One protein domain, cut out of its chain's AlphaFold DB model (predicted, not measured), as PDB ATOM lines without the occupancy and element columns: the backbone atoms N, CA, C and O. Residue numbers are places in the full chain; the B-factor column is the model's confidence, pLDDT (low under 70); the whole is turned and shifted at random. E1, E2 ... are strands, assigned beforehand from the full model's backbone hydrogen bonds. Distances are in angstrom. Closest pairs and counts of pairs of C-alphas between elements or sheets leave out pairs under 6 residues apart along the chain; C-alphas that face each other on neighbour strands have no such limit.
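What this domain is: This is residues 82 to 184 and 227 to 238 of the 357 residues of an uncharacterized protein of uncultured Chloroflexi bacterium (UniProt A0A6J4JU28). What shape is it? Little regular structure: one strongly twisted, branched sheet of short strands amid loops, its wings E5-E7-E6-E1 and E4-E3-E2-E8 joined where E1 pairs with E3. What is printed? 115 residues, 34 in strands E1 to E8 in chain order, no named helix: all strand, the sheet mixed. How large? Compact, radius of gyration of the C-alphas 13.1 A, spans 35 by 31 by 29 A.

Where its parts are: Where are the strands? E3 is residues 112 to 117, 16.3 A long; E1 95 to 99, 12.9 A; E4 128 to 132, 12.8 A; E2 105 to 107; E5 136 to 139; E6 144 to 147; E7 154 to 157; E8 164 to 166. Which anchors? C-alpha 95 is at (119.534, 214.498, 197.996), C-alpha 166 at (147.112, 211.708, 195.247).

How they stand to each other: What is beside E3? E1 and E2 lie on one side, E4 on the other side; E2 E3 E4 form a meander, each strand the antiparallel neighbour of the one before. N 116 and O 128 are 2.9 A apart, N 105 and O 113 2.8 A, N 117 and O 98 2.9 A. What follows outward? E6 is antiparallel to E1 (N 97 and O 145, 2.8 A) and to E7, a hairpin; edge strands E5 and E8 are parallel to E7 and E2.

The domain as a whole: Where is the cut? Residues 185 to 226 are not printed; C-alphas 184 and 227 are 11.9 A apart. Which links are long? No link between strands is long. Where is confidence low? The model's pLDDT is under 70 at residues 167 to 184 and 227 to 238.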
ATOM      1  N   LEU A  82     142.925 219.163 182.915       71.69
ATOM      2  CA  LEU A  82     141.701 218.478 182.498       71.69
ATOM      3  C   LEU A  82     141.169 219.098 181.195       71.69
ATOM      4  O   LEU A  82     140.721 220.242 181.178       71.69
ATOM      5  N   THR A  83     141.226 218.321 180.113       76.25
ATOM      6  CA  THR A  83     140.635 218.635 178.801       76.25
ATOM      7  C   THR A  83     139.124 218.413 178.765       76.25
ATOM      8  O   THR A  83     138.435 218.988 177.929       76.25
ATOM      9  N   GLN A  84     138.610 217.589 179.679       82.44
ATOM     10  CA  GLN A  84     137.201 217.259 179.853       82.44
ATOM     11  C   GLN A  84     136.902 217.174 181.354       82.44
ATOM     12  O   GLN A  84     137.754 216.750 182.136       82.44
ATOM     13  N   GLU A  85     135.695 217.575 181.752       85.19
ATOM     14  CA  GLU A  85     135.215 217.408 183.125       85.19
ATOM     15  C   GLU A  85     134.904 215.932 183.422       85.19
ATOM     16  O   GLU A  85     134.336 215.225 182.590       85.19
ATOM     17  N   VAL A  86     135.272 215.472 184.617       86.50
ATOM     18  CA  VAL A  86     135.054 214.108 185.106       86.50
ATOM     19  C   VAL A  86     133.899 214.128 186.102       86.50
ATOM     20  O   VAL A  86     133.948 214.849 187.097       86.50
ATOM     21  N   ALA A  87     132.881 213.319 185.833       89.56
ATOM     22  CA  ALA A  87     131.768 213.045 186.732       89.56
ATOM     23  C   ALA A  87     131.367 211.573 186.556       89.56
ATOM     24  O   ALA A  87     130.666 211.220 185.607       89.56
ATOM     25  N   SER A  88     131.861 210.696 187.428       91.69
ATOM     26  CA  SER A  88     131.525 209.267 187.432       91.69
ATOM     27  C   SER A  88     131.295 208.771 188.857       91.69
ATOM     28  O   SER A  88     131.809 209.347 189.812       91.69
ATOM     29  N   GLY A  89     130.465 207.739 189.021       90.88
ATOM     30  CA  GLY A  89     130.136 207.173 190.335       90.88
ATOM     31  C   GLY A  89     129.341 208.088 191.279       90.88
ATOM     32  O   GLY A  89     129.050 207.669 192.390       90.88
ATOM     33  N   LEU A  90     128.971 209.306 190.867       93.06
ATOM     34  CA  LEU A  90     128.078 210.183 191.632       93.06
ATOM     35  C   LEU A  90     126.644 209.607 191.705       93.06
ATOM     36  O   LEU A  90     126.208 208.945 190.753       93.06
ATOM     37  N   PRO A  91     125.890 209.893 192.785       93.75
ATOM     38  CA  PRO A  91     124.469 209.576 192.863       93.75
ATOM     39  C   PRO A  91     123.667 210.209 191.717       93.75
ATOM     40  O   PRO A  91     124.002 211.276 191.204       93.75
ATOM     41  N   ARG A  92     122.578 209.543 191.312       91.19
ATOM     42  CA  ARG A  92     121.740 209.953 190.166       91.19
ATOM     43  C   ARG A  92     120.557 210.854 190.528       91.19
ATOM     44  O   ARG A  92     119.893 211.351 189.623       91.19
ATOM     45  N   GLY A  93     120.243 210.992 191.813       92.62
ATOM     46  CA  GLY A  93     119.125 211.792 192.306       92.62
ATOM     47  C   GLY A  93     119.605 213.005 193.104       92.62
ATOM     48  O   GLY A  93     120.728 212.990 193.611       92.62
ATOM     49  N   PRO A  94     118.770 214.049 193.240       95.50
ATOM     50  CA  PRO A  94     118.993 215.082 194.237       95.50
ATOM     51  C   PRO A  94     118.767 214.513 195.647       95.50
ATOM     52  O   PRO A  94     117.874 213.689 195.858       95.50
ATOM     53  N   GLY A  95     119.561 214.965 196.613       95.00
ATOM     54  CA  GLY A  95     119.534 214.498 197.996       95.00
ATOM     55  C   GLY A  95     120.869 214.697 198.714       95.00
ATOM     56  O   GLY A  95     121.846 215.160 198.123       95.00
ATOM     57  N   THR A  96     120.903 214.317 199.990       95.81
ATOM     58  CA  THR A  96     122.114 214.319 200.822       95.81
ATOM     59  C   THR A  96     122.562 212.883 201.076       95.81
ATOM     60  O   THR A  96     121.778 212.053 201.537       95.81
ATOM     61  N   TYR A  97     123.829 212.606 200.793       95.94
ATOM     62  CA  TYR A  97     124.461 211.291 200.864       95.94
ATOM     63  C   TYR A  97     125.618 211.334 201.869       95.94
ATOM     64  O   TYR A  97     126.352 212.320 201.927       95.94
ATOM     65  N   GLN A  98     125.796 210.286 202.677       94.69
ATOM     66  CA  GLN A  98     126.927 210.221 203.615       94.69
ATOM     67  C   GLN A  98     128.215 209.860 202.870       94.69
ATOM     68  O   GLN A  98     128.167 209.097 201.909       94.69
ATOM     69  N   VAL A  99     129.356 210.388 203.319       92.50
ATOM     70  CA  VAL A  99     130.691 210.131 202.745       92.50
ATOM     71  C   VAL A  99     131.578 209.468 203.804       92.50
ATOM     72  O   VAL A  99     131.511 209.847 204.973       92.50
ATOM     73  N   ASP A 100     132.385 208.468 203.430       89.19
ATOM     74  CA  ASP A 100     133.217 207.729 204.395       89.19
ATOM     75  C   ASP A 100     134.376 208.606 204.922       89.19
ATOM     76  O   ASP A 100     135.159 209.109 204.103       89.19
ATOM     77  N   PRO A 101     134.533 208.799 206.250       87.75
ATOM     78  CA  PRO A 101     135.630 209.585 206.820       87.75
ATOM     79  C   PRO A 101     137.012 209.080 206.400       87.75
ATOM     80  O   PRO A 101     137.326 207.896 206.546       87.75
ATOM     81  N   GLY A 102     137.860 209.981 205.904       82.75
ATOM     82  CA  GLY A 102     139.183 209.650 205.374       82.75
ATOM     83  C   GLY A 102     139.189 209.099 203.943       82.75
ATOM     84  O   GLY A 102     140.270 208.793 203.438       82.75
ATOM     85  N   SER A 103     138.036 208.990 203.269       87.69
ATOM     86  CA  SER A 103     137.973 208.610 201.846       87.69
ATOM     87  C   SER A 103     138.198 209.782 200.883       87.69
ATOM     88  O   SER A 103     138.333 209.553 199.683       87.69
ATOM     89  N   VAL A 104     138.240 211.031 201.368       87.75
ATOM     90  CA  VAL A 104     138.285 212.222 200.507       87.75
ATOM     91  C   VAL A 104     139.711 212.529 200.036       87.75
ATOM     92  O   VAL A 104     140.533 213.105 200.754       87.75
ATOM     93  N   PHE A 105     139.982 212.217 198.771       86.69
ATOM     94  CA  PHE A 105     141.234 212.524 198.083       86.69
ATOM     95  C   PHE A 105     141.018 213.503 196.925       86.69
ATOM     96  O   PHE A 105     139.924 213.645 196.379       86.69
ATOM     97  N   ARG A 106     142.094 214.175 196.516       85.19
ATOM     98  CA  ARG A 106     142.152 215.030 195.328       85.19
ATOM     99  C   ARG A 106     143.422 214.733 194.545       85.19
ATOM    100  O   ARG A 106     144.496 214.628 195.134       85.19
ATOM    101  N   ASP A 107     143.318 214.640 193.224       81.88
ATOM    102  CA  ASP A 107     144.479 214.468 192.355       81.88
ATOM    103  C   ASP A 107     145.148 215.794 191.952       81.88
ATOM    104  O   ASP A 107     144.596 216.886 192.124       81.88
ATOM    105  N   GLN A 108     146.352 215.709 191.380       78.44
ATOM    106  CA  GLN A 108     147.121 216.890 190.963       78.44
ATOM    107  C   GLN A 108     146.451 217.713 189.848       78.44
ATOM    108  O   GLN A 108     146.836 218.863 189.630       78.44
ATOM    109  N   ARG A 109     145.435 217.168 189.163       79.00
ATOM    110  CA  ARG A 109     144.635 217.845 188.126       79.00
ATOM    111  C   ARG A 109     143.434 218.576 188.735       79.00
ATOM    112  O   ARG A 109     142.937 219.531 188.140       79.00
ATOM    113  N   GLY A 110     142.991 218.143 189.916       81.94
ATOM    114  CA  GLY A 110     141.817 218.635 190.630       81.94
ATOM    115  C   GLY A 110     140.548 217.813 190.413       81.94
ATOM    116  O   GLY A 110     139.456 218.371 190.505       81.94
ATOM    117  N   VAL A 111     140.682 216.515 190.128       87.50
ATOM    118  CA  VAL A 111     139.601 215.537 190.314       87.50
ATOM    119  C   VAL A 111     139.570 215.135 191.789       87.50
ATOM    120  O   VAL A 111     140.603 214.761 192.341       87.50
ATOM    121  N   TYR A 112     138.404 215.202 192.426       89.31
ATOM    122  CA  TYR A 112     138.172 214.633 193.751       89.31
ATOM    123  C   TYR A 112     137.720 213.180 193.622       89.31
ATOM    124  O   TYR A 112     136.963 212.851 192.708       89.31
ATOM    125  N   GLN A 113     138.172 212.336 194.544       92.44
ATOM    126  CA  GLN A 113     137.770 210.942 194.708       92.44
ATOM    127  C   GLN A 113     137.279 210.759 196.147       92.44
ATOM    128  O   GLN A 113     137.941 211.237 197.066       92.44
ATOM    129  N   PHE A 114     136.139 210.099 196.343       90.69
ATOM    130  CA  PHE A 114     135.587 209.791 197.670       90.69
ATOM    131  C   PHE A 114     134.587 208.630 197.600       90.69
ATOM    132  O   PHE A 114     134.055 208.334 196.528       90.69
ATOM    133  N   GLU A 115     134.324 207.973 198.731       93.00
ATOM    134  CA  GLU A 115     133.333 206.893 198.847       93.00
ATOM    135  C   GLU A 115     132.075 207.409 199.560       93.00
ATOM    136  O   GLU A 115     132.182 208.100 200.572       93.00
ATOM    137  N   TRP A 116     130.887 207.113 199.024       94.62
ATOM    138  CA  TRP A 116     129.601 207.575 199.561       94.62
ATOM    139  C   TRP A 116     128.575 206.445 199.697       94.62
ATOM    140  O   TRP A 116     128.650 205.430 199.006       94.62
ATOM    141  N   PHE A 117     127.595 206.627 200.583       92.69
ATOM    142  CA  PHE A 117     126.577 205.625 200.915       92.69
ATOM    143  C   PHE A 117     125.164 206.096 200.552       92.69
ATOM    144  O   PHE A 117     124.826 207.273 200.717       92.69
ATOM    145  N   ASP A 118     124.323 205.165 200.095       92.12
ATOM    146  CA  ASP A 118     122.898 205.417 199.864       92.12
ATOM    147  C   ASP A 118     122.178 205.842 201.162       92.12
ATOM    148  O   ASP A 118     122.491 205.333 202.245       92.12
ATOM    149  N   PRO A 119     121.195 206.759 201.091       88.88
ATOM    150  CA  PRO A 119     120.524 207.294 202.270       88.88
ATOM    151  C   PRO A 119     119.749 206.197 203.011       88.88
ATOM    152  O   PRO A 119     118.823 205.593 202.474       88.88
ATOM    153  N   GLY A 120     120.125 205.952 204.269       85.06
ATOM    154  CA  GLY A 120     119.564 204.879 205.098       85.06
ATOM    155  C   GLY A 120     120.255 203.517 204.948       85.06
ATOM    156  O   GLY A 120     119.859 202.574 205.630       85.06
ATOM    157  N   SER A 121     121.293 203.401 204.113       85.69
ATOM    158  CA  SER A 121     122.159 202.218 204.088       85.69
ATOM    159  C   SER A 121     123.007 202.141 205.370       85.69
ATOM    160  O   SER A 121     123.553 203.165 205.788       85.69
ATOM    161  N   PRO A 122     123.159 200.965 206.009       77.94
ATOM    162  CA  PRO A 122     124.098 200.803 207.113       77.94
ATOM    163  C   PRO A 122     125.549 200.832 206.605       77.94
ATOM    164  O   PRO A 122     125.856 200.315 205.533       77.94
ATOM    165  N   THR A 123     126.456 201.394 207.407       72.50
ATOM    166  CA  THR A 123     127.871 201.649 207.053       72.50
ATOM    167  C   THR A 123     128.708 200.378 206.815       72.50
ATOM    168  O   THR A 123     129.834 200.465 206.338       72.50
ATOM    169  N   ASP A 124     128.167 199.194 207.120       74.81
ATOM    170  CA  ASP A 124     128.782 197.894 206.810       74.81
ATOM    171  C   ASP A 124     128.586 197.462 205.339       74.81
ATOM    172  O   ASP A 124     129.209 196.501 204.881       74.81
ATOM    173  N   VAL A 125     127.721 198.149 204.581       77.75
ATOM    174  CA  VAL A 125     127.557 197.943 203.132       77.75
ATOM    175  C   VAL A 125     128.677 198.686 202.390       77.75
ATOM    176  O   VAL A 125     128.893 199.862 202.684       77.75
ATOM    177  N   PRO A 126     129.371 198.065 201.412       82.44
ATOM    178  CA  PRO A 126     130.372 198.757 200.599       82.44
ATOM    179  C   PRO A 126     129.780 199.996 199.921       82.44
ATOM    180  O   PRO A 126     128.712 199.908 199.310       82.44
ATOM    181  N   GLY A 127     130.463 201.138 200.023       86.44
ATOM    182  CA  GLY A 127     129.996 202.379 199.422       86.44
ATOM    183  C   GLY A 127     130.236 202.432 197.914       86.44
ATOM    184  O   GLY A 127     130.846 201.553 197.302       86.44
ATOM    185  N   HIS A 128     129.769 203.510 197.299       90.44
ATOM    186  CA  HIS A 128     130.002 203.819 195.893       90.44
ATOM    187  C   HIS A 128     131.163 204.808 195.784       90.44
ATOM    188  O   HIS A 128     131.151 205.857 196.427       90.44
ATOM    189  N   VAL A 129     132.165 204.517 194.953       90.31
ATOM    190  CA  VAL A 129     133.292 205.444 194.742       90.31
ATOM    191  C   VAL A 129     132.955 206.440 193.634       90.31
ATOM    192  O   VAL A 129     132.783 206.063 192.472       90.31
ATOM    193  N   ALA A 130     132.904 207.724 193.984       90.88
ATOM    194  CA  ALA A 130     132.698 208.826 193.054       90.88
ATOM    195  C   ALA A 130     134.020 209.481 192.634       90.88
ATOM    196  O   ALA A 130     134.967 209.580 193.416       90.88
ATOM    197  N   HIS A 131     134.045 209.992 191.402       91.06
ATOM    198  CA  HIS A 131     135.096 210.850 190.867       91.06
ATOM    199  C   HIS A 131     134.467 212.113 190.268       91.06
ATOM    200  O   HIS A 131     133.704 212.032 189.302       91.06
ATOM    201  N   ALA A 132     134.793 213.279 190.825       90.19
ATOM    202  CA  ALA A 132     134.198 214.560 190.447       90.19
ATOM    203  C   ALA A 132     135.267 215.653 190.304       90.19
ATOM    204  O   ALA A 132     135.947 216.002 191.265       90.19
ATOM    205  N   SER A 133     135.419 216.232 189.111       89.50
ATOM    206  CA  SER A 133     136.266 217.416 188.902       89.50
ATOM    207  C   SER A 133     135.526 218.723 189.189       89.50
ATOM    208  O   SER A 133     136.155 219.699 189.603       89.50
ATOM    209  N   ARG A 134     134.203 218.750 188.978       88.75
ATOM    210  CA  ARG A 134     133.314 219.846 189.377       88.75
ATOM    211  C   ARG A 134     132.644 219.493 190.699       88.75
ATOM    212  O   ARG A 134     131.764 218.642 190.736       88.75
ATOM    213  N   ILE A 135     133.090 220.138 191.771       87.88
ATOM    214  CA  ILE A 135     132.483 220.043 193.097       87.88
ATOM    215  C   ILE A 135     132.722 221.365 193.835       87.88
ATOM    216  O   ILE A 135     133.810 221.950 193.742       87.88
ATOM    217  N   LYS A 136     131.700 221.862 194.526       89.50
ATOM    218  CA  LYS A 136     131.815 222.963 195.491       89.50
ATOM    219  C   LYS A 136     132.297 222.364 196.813       89.50
ATOM    220  O   LYS A 136     131.806 221.311 197.209       89.50
ATOM    221  N   LEU A 137     133.238 223.016 197.496       90.12
ATOM    222  CA  LEU A 137     133.630 222.623 198.854       90.12
ATOM    223  C   LEU A 137     133.024 223.600 199.856       90.12
ATOM    224  O   LEU A 137     133.327 224.798 199.794       90.12
ATOM    225  N   LEU A 138     132.225 223.076 200.786       88.62
ATOM    226  CA  LEU A 138     131.759 223.804 201.962       88.62
ATOM    227  C   LEU A 138     132.464 223.257 203.209       88.62
ATOM    228  O   LEU A 138     132.679 222.052 203.337       88.62
ATOM    229  N   ARG A 139     132.849 224.154 204.120       86.88
ATOM    230  CA  ARG A 139     133.250 223.785 205.480       86.88
ATOM    231  C   ARG A 139     132.020 223.936 206.368       86.88
ATOM    232  O   ARG A 139     131.450 225.022 206.423       86.88
ATOM    233  N   ASP A 140     131.615 222.831 206.972       88.06
ATOM    234  CA  ASP A 140     130.404 222.635 207.774       88.06
ATOM    235  C   ASP A 140     130.667 221.469 208.742       88.06
ATOM    236  O   ASP A 140     131.541 220.653 208.462       88.06
ATOM    237  N   ASP A 141     129.927 221.355 209.847       90.12
ATOM    238  CA  ASP A 141     130.126 220.288 210.841       90.12
ATOM    239  C   ASP A 141     129.823 218.866 210.307       90.12
ATOM    240  O   ASP A 141     130.168 217.874 210.959       90.12
ATOM    241  N   THR A 142     129.203 218.730 209.128       92.12
ATOM    242  CA  THR A 142     128.856 217.437 208.519       92.12
ATOM    243  C   THR A 142     129.827 216.988 207.421       92.12
ATOM    244  O   THR A 142     130.314 217.782 206.618       92.12
ATOM    245  N   LEU A 143     130.072 215.672 207.339       92.31
ATOM    246  CA  LEU A 143     130.726 215.033 206.192       92.31
ATOM    247  C   LEU A 143     129.656 214.425 205.276       92.31
ATOM    248  O   LEU A 143     129.163 213.321 205.526       92.31
ATOM    249  N   SER A 144     129.259 215.159 204.239       95.94
ATOM    250  CA  SER A 144     128.188 214.730 203.334       95.94
ATOM    251  C   SER A 144     128.327 215.290 201.918       95.94
ATOM    252  O   SER A 144     128.917 216.347 201.697       95.94
ATOM    253  N   LEU A 145     127.771 214.573 200.944       95.50
ATOM    254  CA  LEU A 145     127.599 215.031 199.571       95.50
ATOM    255  C   LEU A 145     126.146 215.477 199.376       95.50
ATOM    256  O   LEU A 145     125.229 214.665 199.474       95.50
ATOM    257  N   GLU A 146     125.937 216.744 199.045       95.88
ATOM    258  CA  GLU A 146     124.641 217.291 198.653       95.88
ATOM    259  C   GLU A 146     124.577 217.439 197.126       95.88
ATOM    260  O   GLU A 146     125.411 218.106 196.503       95.88
ATOM    261  N   ILE A 147     123.557 216.831 196.522       95.00
ATOM    262  CA  ILE A 147     123.200 217.014 195.114       95.00
ATOM    263  C   ILE A 147     121.859 217.732 195.049       95.00
ATOM    264  O   ILE A 147     120.861 217.272 195.606       95.00
ATOM    265  N   LYS A 148     121.817 218.836 194.309       93.50
ATOM    266  CA  LYS A 148     120.582 219.530 193.937       93.50
ATOM    267  C   LYS A 148     120.305 219.299 192.457       93.50
ATOM    268  O   LYS A 148     121.212 218.964 191.699       93.50
ATOM    269  N   ALA A 149     119.059 219.502 192.036       87.75
ATOM    270  CA  ALA A 149     118.757 219.573 190.611       87.75
ATOM    271  C   ALA A 149     119.508 220.763 189.983       87.75
ATOM    272  O   ALA A 149     119.522 221.853 190.552       87.75
ATOM    273  N   ASP A 150     120.142 220.525 188.835       85.44
ATOM    274  CA  ASP A 150     120.798 221.515 187.966       85.44
ATOM    275  C   ASP A 150     121.940 222.373 188.576       85.44
ATOM    276  O   ASP A 150     122.457 223.270 187.905       85.44
ATOM    277  N   GLU A 151     122.418 222.075 189.793       88.44
ATOM    278  CA  GLU A 151     123.632 222.676 190.378       88.44
ATOM    279  C   GLU A 151     124.850 221.728 190.353       88.44
ATOM    280  O   GLU A 151     124.725 220.505 190.335       88.44
ATOM    281  N   ASP A 152     126.058 222.303 190.439       88.94
ATOM    282  CA  ASP A 152     127.264 221.551 190.814       88.94
ATOM    283  C   ASP A 152     127.114 220.922 192.214       88.94
ATOM    284  O   ASP A 152     126.674 221.625 193.132       88.94
ATOM    285  N   PRO A 153     127.543 219.658 192.416       92.31
ATOM    286  CA  PRO A 153     127.459 218.991 193.712       92.31
ATOM    287  C   PRO A 153     128.286 219.718 194.779       92.31
ATOM    288  O   PRO A 153     129.343 220.289 194.486       92.31
ATOM    289  N   ILE A 154     127.815 219.673 196.024       93.50
ATOM    290  CA  ILE A 154     128.460 220.291 197.187       93.50
ATOM    291  C   ILE A 154     128.986 219.177 198.092       93.50
ATOM    292  O   ILE A 154     128.230 218.301 198.502       93.50
ATOM    293  N   LEU A 155     130.280 219.210 198.407       93.19
ATOM    294  CA  LEU A 155     130.885 218.358 199.424       93.19
ATOM    295  C   LEU A 155     131.068 219.176 200.705       93.19
ATOM    296  O   LEU A 155     131.872 220.113 200.743       93.19
ATOM    297  N   HIS A 156     130.302 218.808 201.724       93.25
ATOM    298  CA  HIS A 156     130.407 219.304 203.091       93.25
ATOM    299  C   HIS A 156     131.548 218.561 203.794       93.25
ATOM    300  O   HIS A 156     131.639 217.332 203.708       93.25
ATOM    301  N   LEU A 157     132.466 219.308 204.414       90.38
ATOM    302  CA  LEU A 157     133.697 218.787 205.014       90.38
ATOM    303  C   LEU A 157     133.933 219.387 206.417       90.38
ATOM    304  O   LEU A 157     134.305 220.567 206.491       90.38
ATOM    305  N   PRO A 158     133.871 218.601 207.511       89.06
ATOM    306  CA  PRO A 158     134.167 219.091 208.858       89.06
ATOM    307  C   PRO A 158     135.627 219.501 208.985       89.06
ATOM    308  O   PRO A 158     136.482 218.967 208.281       89.06
ATOM    309  N   GLU A 159     135.944 220.447 209.871       81.50
ATOM    310  CA  GLU A 159     137.308 220.993 210.009       81.50
ATOM    311  C   GLU A 159     138.370 219.917 210.312       81.50
ATOM    312  O   GLU A 159     139.536 220.056 209.934       81.50
ATOM    313  N   SER A 160     137.952 218.812 210.934       78.75
ATOM    314  CA  SER A 160     138.753 217.607 211.165       78.75
ATOM    315  C   SER A 160     139.095 216.828 209.884       78.75
ATOM    316  O   SER A 160     140.147 216.182 209.831       78.75
ATOM    317  N   GLU A 161     138.267 216.899 208.840       78.81
ATOM    318  CA  GLU A 161     138.474 216.176 207.585       78.81
ATOM    319  C   GLU A 161     139.504 216.886 206.696       78.81
ATOM    320  O   GLU A 161     139.470 218.103 206.447       78.81
ATOM    321  N   ASN A 162     140.461 216.088 206.223       72.38
ATOM    322  CA  ASN A 162     141.656 216.534 205.521       72.38
ATOM    323  C   ASN A 162     141.722 215.877 204.141       72.38
ATOM    324  O   ASN A 162     142.003 214.686 204.044       72.38
ATOM    325  N   VAL A 163     141.545 216.668 203.079       77.19
ATOM    326  CA  VAL A 163     141.638 216.173 201.698       77.19
ATOM    327  C   VAL A 163     143.070 215.718 201.395       77.19
ATOM    328  O   VAL A 163     143.998 216.534 201.355       77.19
ATOM    329  N   GLY A 164     143.260 214.416 201.179       74.25
ATOM    330  CA  GLY A 164     144.565 213.842 200.841       74.25
ATOM    331  C   GLY A 164     144.954 214.113 199.385       74.25
ATOM    332  O   GLY A 164     144.121 213.990 198.488       74.25
ATOM    333  N   LEU A 165     146.217 214.456 199.117       73.94
ATOM    334  CA  LEU A 165     146.710 214.625 197.745       73.94
ATOM    335  C   LEU A 165     147.179 213.281 197.169       73.94
ATOM    336  O   LEU A 165     148.050 212.636 197.748       73.94
ATOM    337  N   ILE A 166     146.660 212.887 196.007       72.25
ATOM    338  CA  ILE A 166     147.112 211.708 195.247       72.25
ATOM    339  C   ILE A 166     147.737 212.132 193.912       72.25
ATOM    340  O   ILE A 166     147.415 213.192 193.377       72.25
ATOM    341  N   GLN A 167     148.648 211.324 193.355       65.12
ATOM    342  CA  GLN A 167     149.307 211.670 192.083       65.12
ATOM    343  C   GLN A 167     148.299 211.752 190.924       65.12
ATOM    344  O   GLN A 167     148.300 212.716 190.162       65.12
ATOM    345  N   GLN A 168     147.411 210.762 190.824       64.81
ATOM    346  CA  GLN A 168     146.379 210.666 189.795       64.81
ATOM    347  C   GLN A 168     145.177 209.904 190.358       64.81
ATOM    348  O   GLN A 168     145.358 208.835 190.944       64.81
ATOM    349  N   ALA A 169     143.961 210.416 190.148       57.91
ATOM    350  CA  ALA A 169     142.747 209.660 190.436       57.91
ATOM    351  C   ALA A 169     142.657 208.461 189.475       57.91
ATOM    352  O   ALA A 169     142.717 208.628 188.251       57.91
ATOM    353  N   GLN A 170     142.535 207.248 190.017       55.91
ATOM    354  CA  GLN A 170     142.400 206.020 189.227       55.91
ATOM    355  C   GLN A 170     140.967 205.922 188.682       55.91
ATOM    356  O   GLN A 170     140.125 205.222 189.238       55.91
ATOM    357  N   VAL A 171     140.694 206.633 187.580       46.28
ATOM    358  CA  VAL A 171     139.403 206.594 186.870       46.28
ATOM    359  C   VAL A 171     139.227 205.229 186.188       46.28
ATOM    360  O   VAL A 171     139.477 205.054 184.996       46.28
ATOM    361  N   GLY A 172     138.816 204.255 186.991       47.66
ATOM    362  CA  GLY A 172     138.540 202.868 186.640       47.66
ATOM    363  C   GLY A 172     137.624 202.245 187.694       47.66
ATOM    364  O   GLY A 172     136.940 202.957 188.430       47.66
ATOM    365  N   THR A 173     137.605 200.915 187.796       39.09
ATOM    366  CA  THR A 173     136.852 200.204 188.840       39.09
ATOM    367  C   THR A 173     137.576 200.300 190.184       39.09
ATOM    368  O   THR A 173     138.243 199.353 190.606       39.09
ATOM    369  N   ALA A 174     137.465 201.452 190.847       44.72
ATOM    370  CA  ALA A 174     137.868 201.597 192.239       44.72
ATOM    371  C   ALA A 174     137.091 200.572 193.082       44.72
ATOM    372  O   ALA A 174     135.860 200.556 193.071       44.72
ATOM    373  N   GLN A 175     137.814 199.672 193.746       42.75
ATOM    374  CA  GLN A 175     137.203 198.642 194.577       42.75
ATOM    375  C   GLN A 175     136.756 199.295 195.894       42.75
ATOM    376  O   GLN A 175     137.591 199.928 196.544       42.75
ATOM    377  N   PRO A 176     135.470 199.198 196.272       45.41
ATOM    378  CA  PRO A 176     134.955 199.906 197.438       45.41
ATOM    379  C   PRO A 176     135.480 199.304 198.743       45.41
ATOM    380  O   PRO A 176     135.775 198.105 198.827       45.41
ATOM    381  N   GLY A 177     135.556 200.142 199.773       42.34
ATOM    382  CA  GLY A 177     135.895 199.749 201.133       42.34
ATOM    383  C   GLY A 177     137.324 200.078 201.582       42.34
ATOM    384  O   GLY A 177     138.300 200.105 200.827       42.34
ATOM    385  N   ARG A 178     137.448 200.251 202.902       43.38
ATOM    386  CA  ARG A 178     138.608 200.760 203.667       43.38
ATOM    387  C   ARG A 178     139.917 199.947 203.593       43.38
ATOM    388  O   ARG A 178     140.844 200.214 204.360       43.38
ATOM    389  N   GLN A 179     140.003 198.956 202.707       45.03
ATOM    390  CA  GLN A 179     141.216 198.171 202.439       45.03
ATOM    391  C   GLN A 179     142.068 198.762 201.302       45.03
ATOM    392  O   GLN A 179     143.269 198.506 201.261       45.03
ATOM    393  N   TYR A 180     141.470 199.559 200.407       47.59
ATOM    394  CA  TYR A 180     142.153 200.122 199.231       47.59
ATOM    395  C   TYR A 180     142.695 201.542 199.446       47.59
ATOM    396  O   TYR A 180     143.622 201.961 198.753       47.59
ATOM    397  N   TYR A 181     142.166 202.270 200.431       45.62
ATOM    398  CA  TYR A 181     142.714 203.558 200.852       45.62
ATOM    399  C   TYR A 181     143.919 203.368 201.786       45.62
ATOM    400  O   TYR A 181     143.929 202.434 202.595       45.62
ATOM    401  N   PRO A 182     144.933 204.253 201.729       42.31
ATOM    402  CA  PRO A 182     146.066 204.204 202.644       42.31
ATOM    403  C   PRO A 182     145.604 204.534 204.070       42.31
ATOM    404  O   PRO A 182     145.502 205.696 204.455       42.31
ATOM    405  N   GLN A 183     145.342 203.486 204.856       39.84
ATOM    406  CA  GLN A 183     145.073 203.556 206.292       39.84
ATOM    407  C   GLN A 183     146.087 204.497 206.972       39.84
ATOM    408  O   GLN A 183     147.293 204.245 206.861       39.84
ATOM    409  N   PRO A 184     145.651 205.531 207.725       41.41
ATOM    410  CA  PRO A 184     146.557 206.523 208.316       41.41
ATOM    411  C   PRO A 184     147.552 205.936 209.334       41.41
ATOM    412  O   PRO A 184     148.497 206.618 209.719       41.41
ATOM    413  N   ARG A 227     149.402 216.723 203.407       45.31
ATOM    414  CA  ARG A 227     148.077 217.342 203.524       45.31
ATOM    415  C   ARG A 227     148.129 218.735 202.920       45.31
ATOM    416  O   ARG A 227     148.860 219.597 203.404       45.31
ATOM    417  N   VAL A 228     147.341 218.975 201.878       43.25
ATOM    418  CA  VAL A 228     147.225 220.314 201.292       43.25
ATOM    419  C   VAL A 228     146.254 221.125 202.144       43.25
ATOM    420  O   VAL A 228     145.037 220.971 202.024       43.25
ATOM    421  N   SER A 229     146.784 222.029 202.974       38.06
ATOM    422  CA  SER A 229     145.992 223.084 203.620       38.06
ATOM    423  C   SER A 229     145.549 224.110 202.566       38.06
ATOM    424  O   SER A 229     146.131 225.175 202.389       38.06
ATOM    425  N   GLY A 230     144.569 223.695 201.765       36.22
ATOM    426  CA  GLY A 230     144.092 224.383 200.563       36.22
ATOM    427  C   GLY A 230     142.704 223.923 200.111       36.22
ATOM    428  O   GLY A 230     142.245 224.312 199.038       36.22
ATOM    429  N   GLY A 231     142.008 223.141 200.947       40.00
ATOM    430  CA  GLY A 231     140.549 223.005 200.923       40.00
ATOM    431  C   GLY A 231     139.876 224.271 201.459       40.00
ATOM    432  O   GLY A 231     139.132 224.212 202.436       40.00
ATOM    433  N   SER A 232     140.201 225.422 200.863       39.91
ATOM    434  CA  SER A 232     139.480 226.676 201.080       39.91
ATOM    435  C   SER A 232     138.044 226.497 200.598       39.91
ATOM    436  O   SER A 232     137.834 225.944 199.513       39.91
ATOM    437  N   SER A 233     137.072 226.993 201.365       38.28
ATOM    438  CA  SER A 233     135.689 227.101 200.902       38.28
ATOM    439  C   SER A 233     135.646 227.866 199.575       38.28
ATOM    440  O   SER A 233     136.368 228.847 199.374       38.28
ATOM    441  N   SER A 234     134.862 227.360 198.622       45.06
ATOM    442  CA  SER A 234     134.858 227.866 197.246       45.06
ATOM    443  C   SER A 234     133.427 227.900 196.727       45.06
ATOM    444  O   SER A 234     132.931 226.910 196.196       45.06
ATOM    445  N   GLU A 235     132.787 229.062 196.874       37.94
ATOM    446  CA  GLU A 235     131.410 229.348 196.425       37.94
ATOM    447  C   GLU A 235     131.211 229.067 194.923       37.94
ATOM    448  O   GLU A 235     130.127 228.683 194.484       37.94
ATOM    449  N   THR A 236     132.292 229.187 194.144       41.50
ATOM    450  CA  THR A 236     132.339 228.905 192.707       41.50
ATOM    451  C   THR A 236     133.336 227.787 192.407       41.50
ATOM    452  O   THR A 236     134.454 227.768 192.935       41.50
ATOM    453  N   VAL A 237     132.972 226.879 191.497       54.84
ATOM    454  CA  VAL A 237     133.879 225.858 190.957       54.84
ATOM    455  C   VAL A 237     134.922 226.530 190.053       54.84
ATOM    456  O   VAL A 237     134.585 227.124 189.029       54.84
ATOM    457  N   LYS A 238     136.210 226.437 190.408       52.88
ATOM    458  CA  LYS A 238     137.319 227.000 189.604       52.88
ATOM    459  C   LYS A 238     137.343 226.383 188.192       52.88
ATOM    460  O   LYS A 238     137.037 225.197 188.070       52.88
TER     461      LYS A 238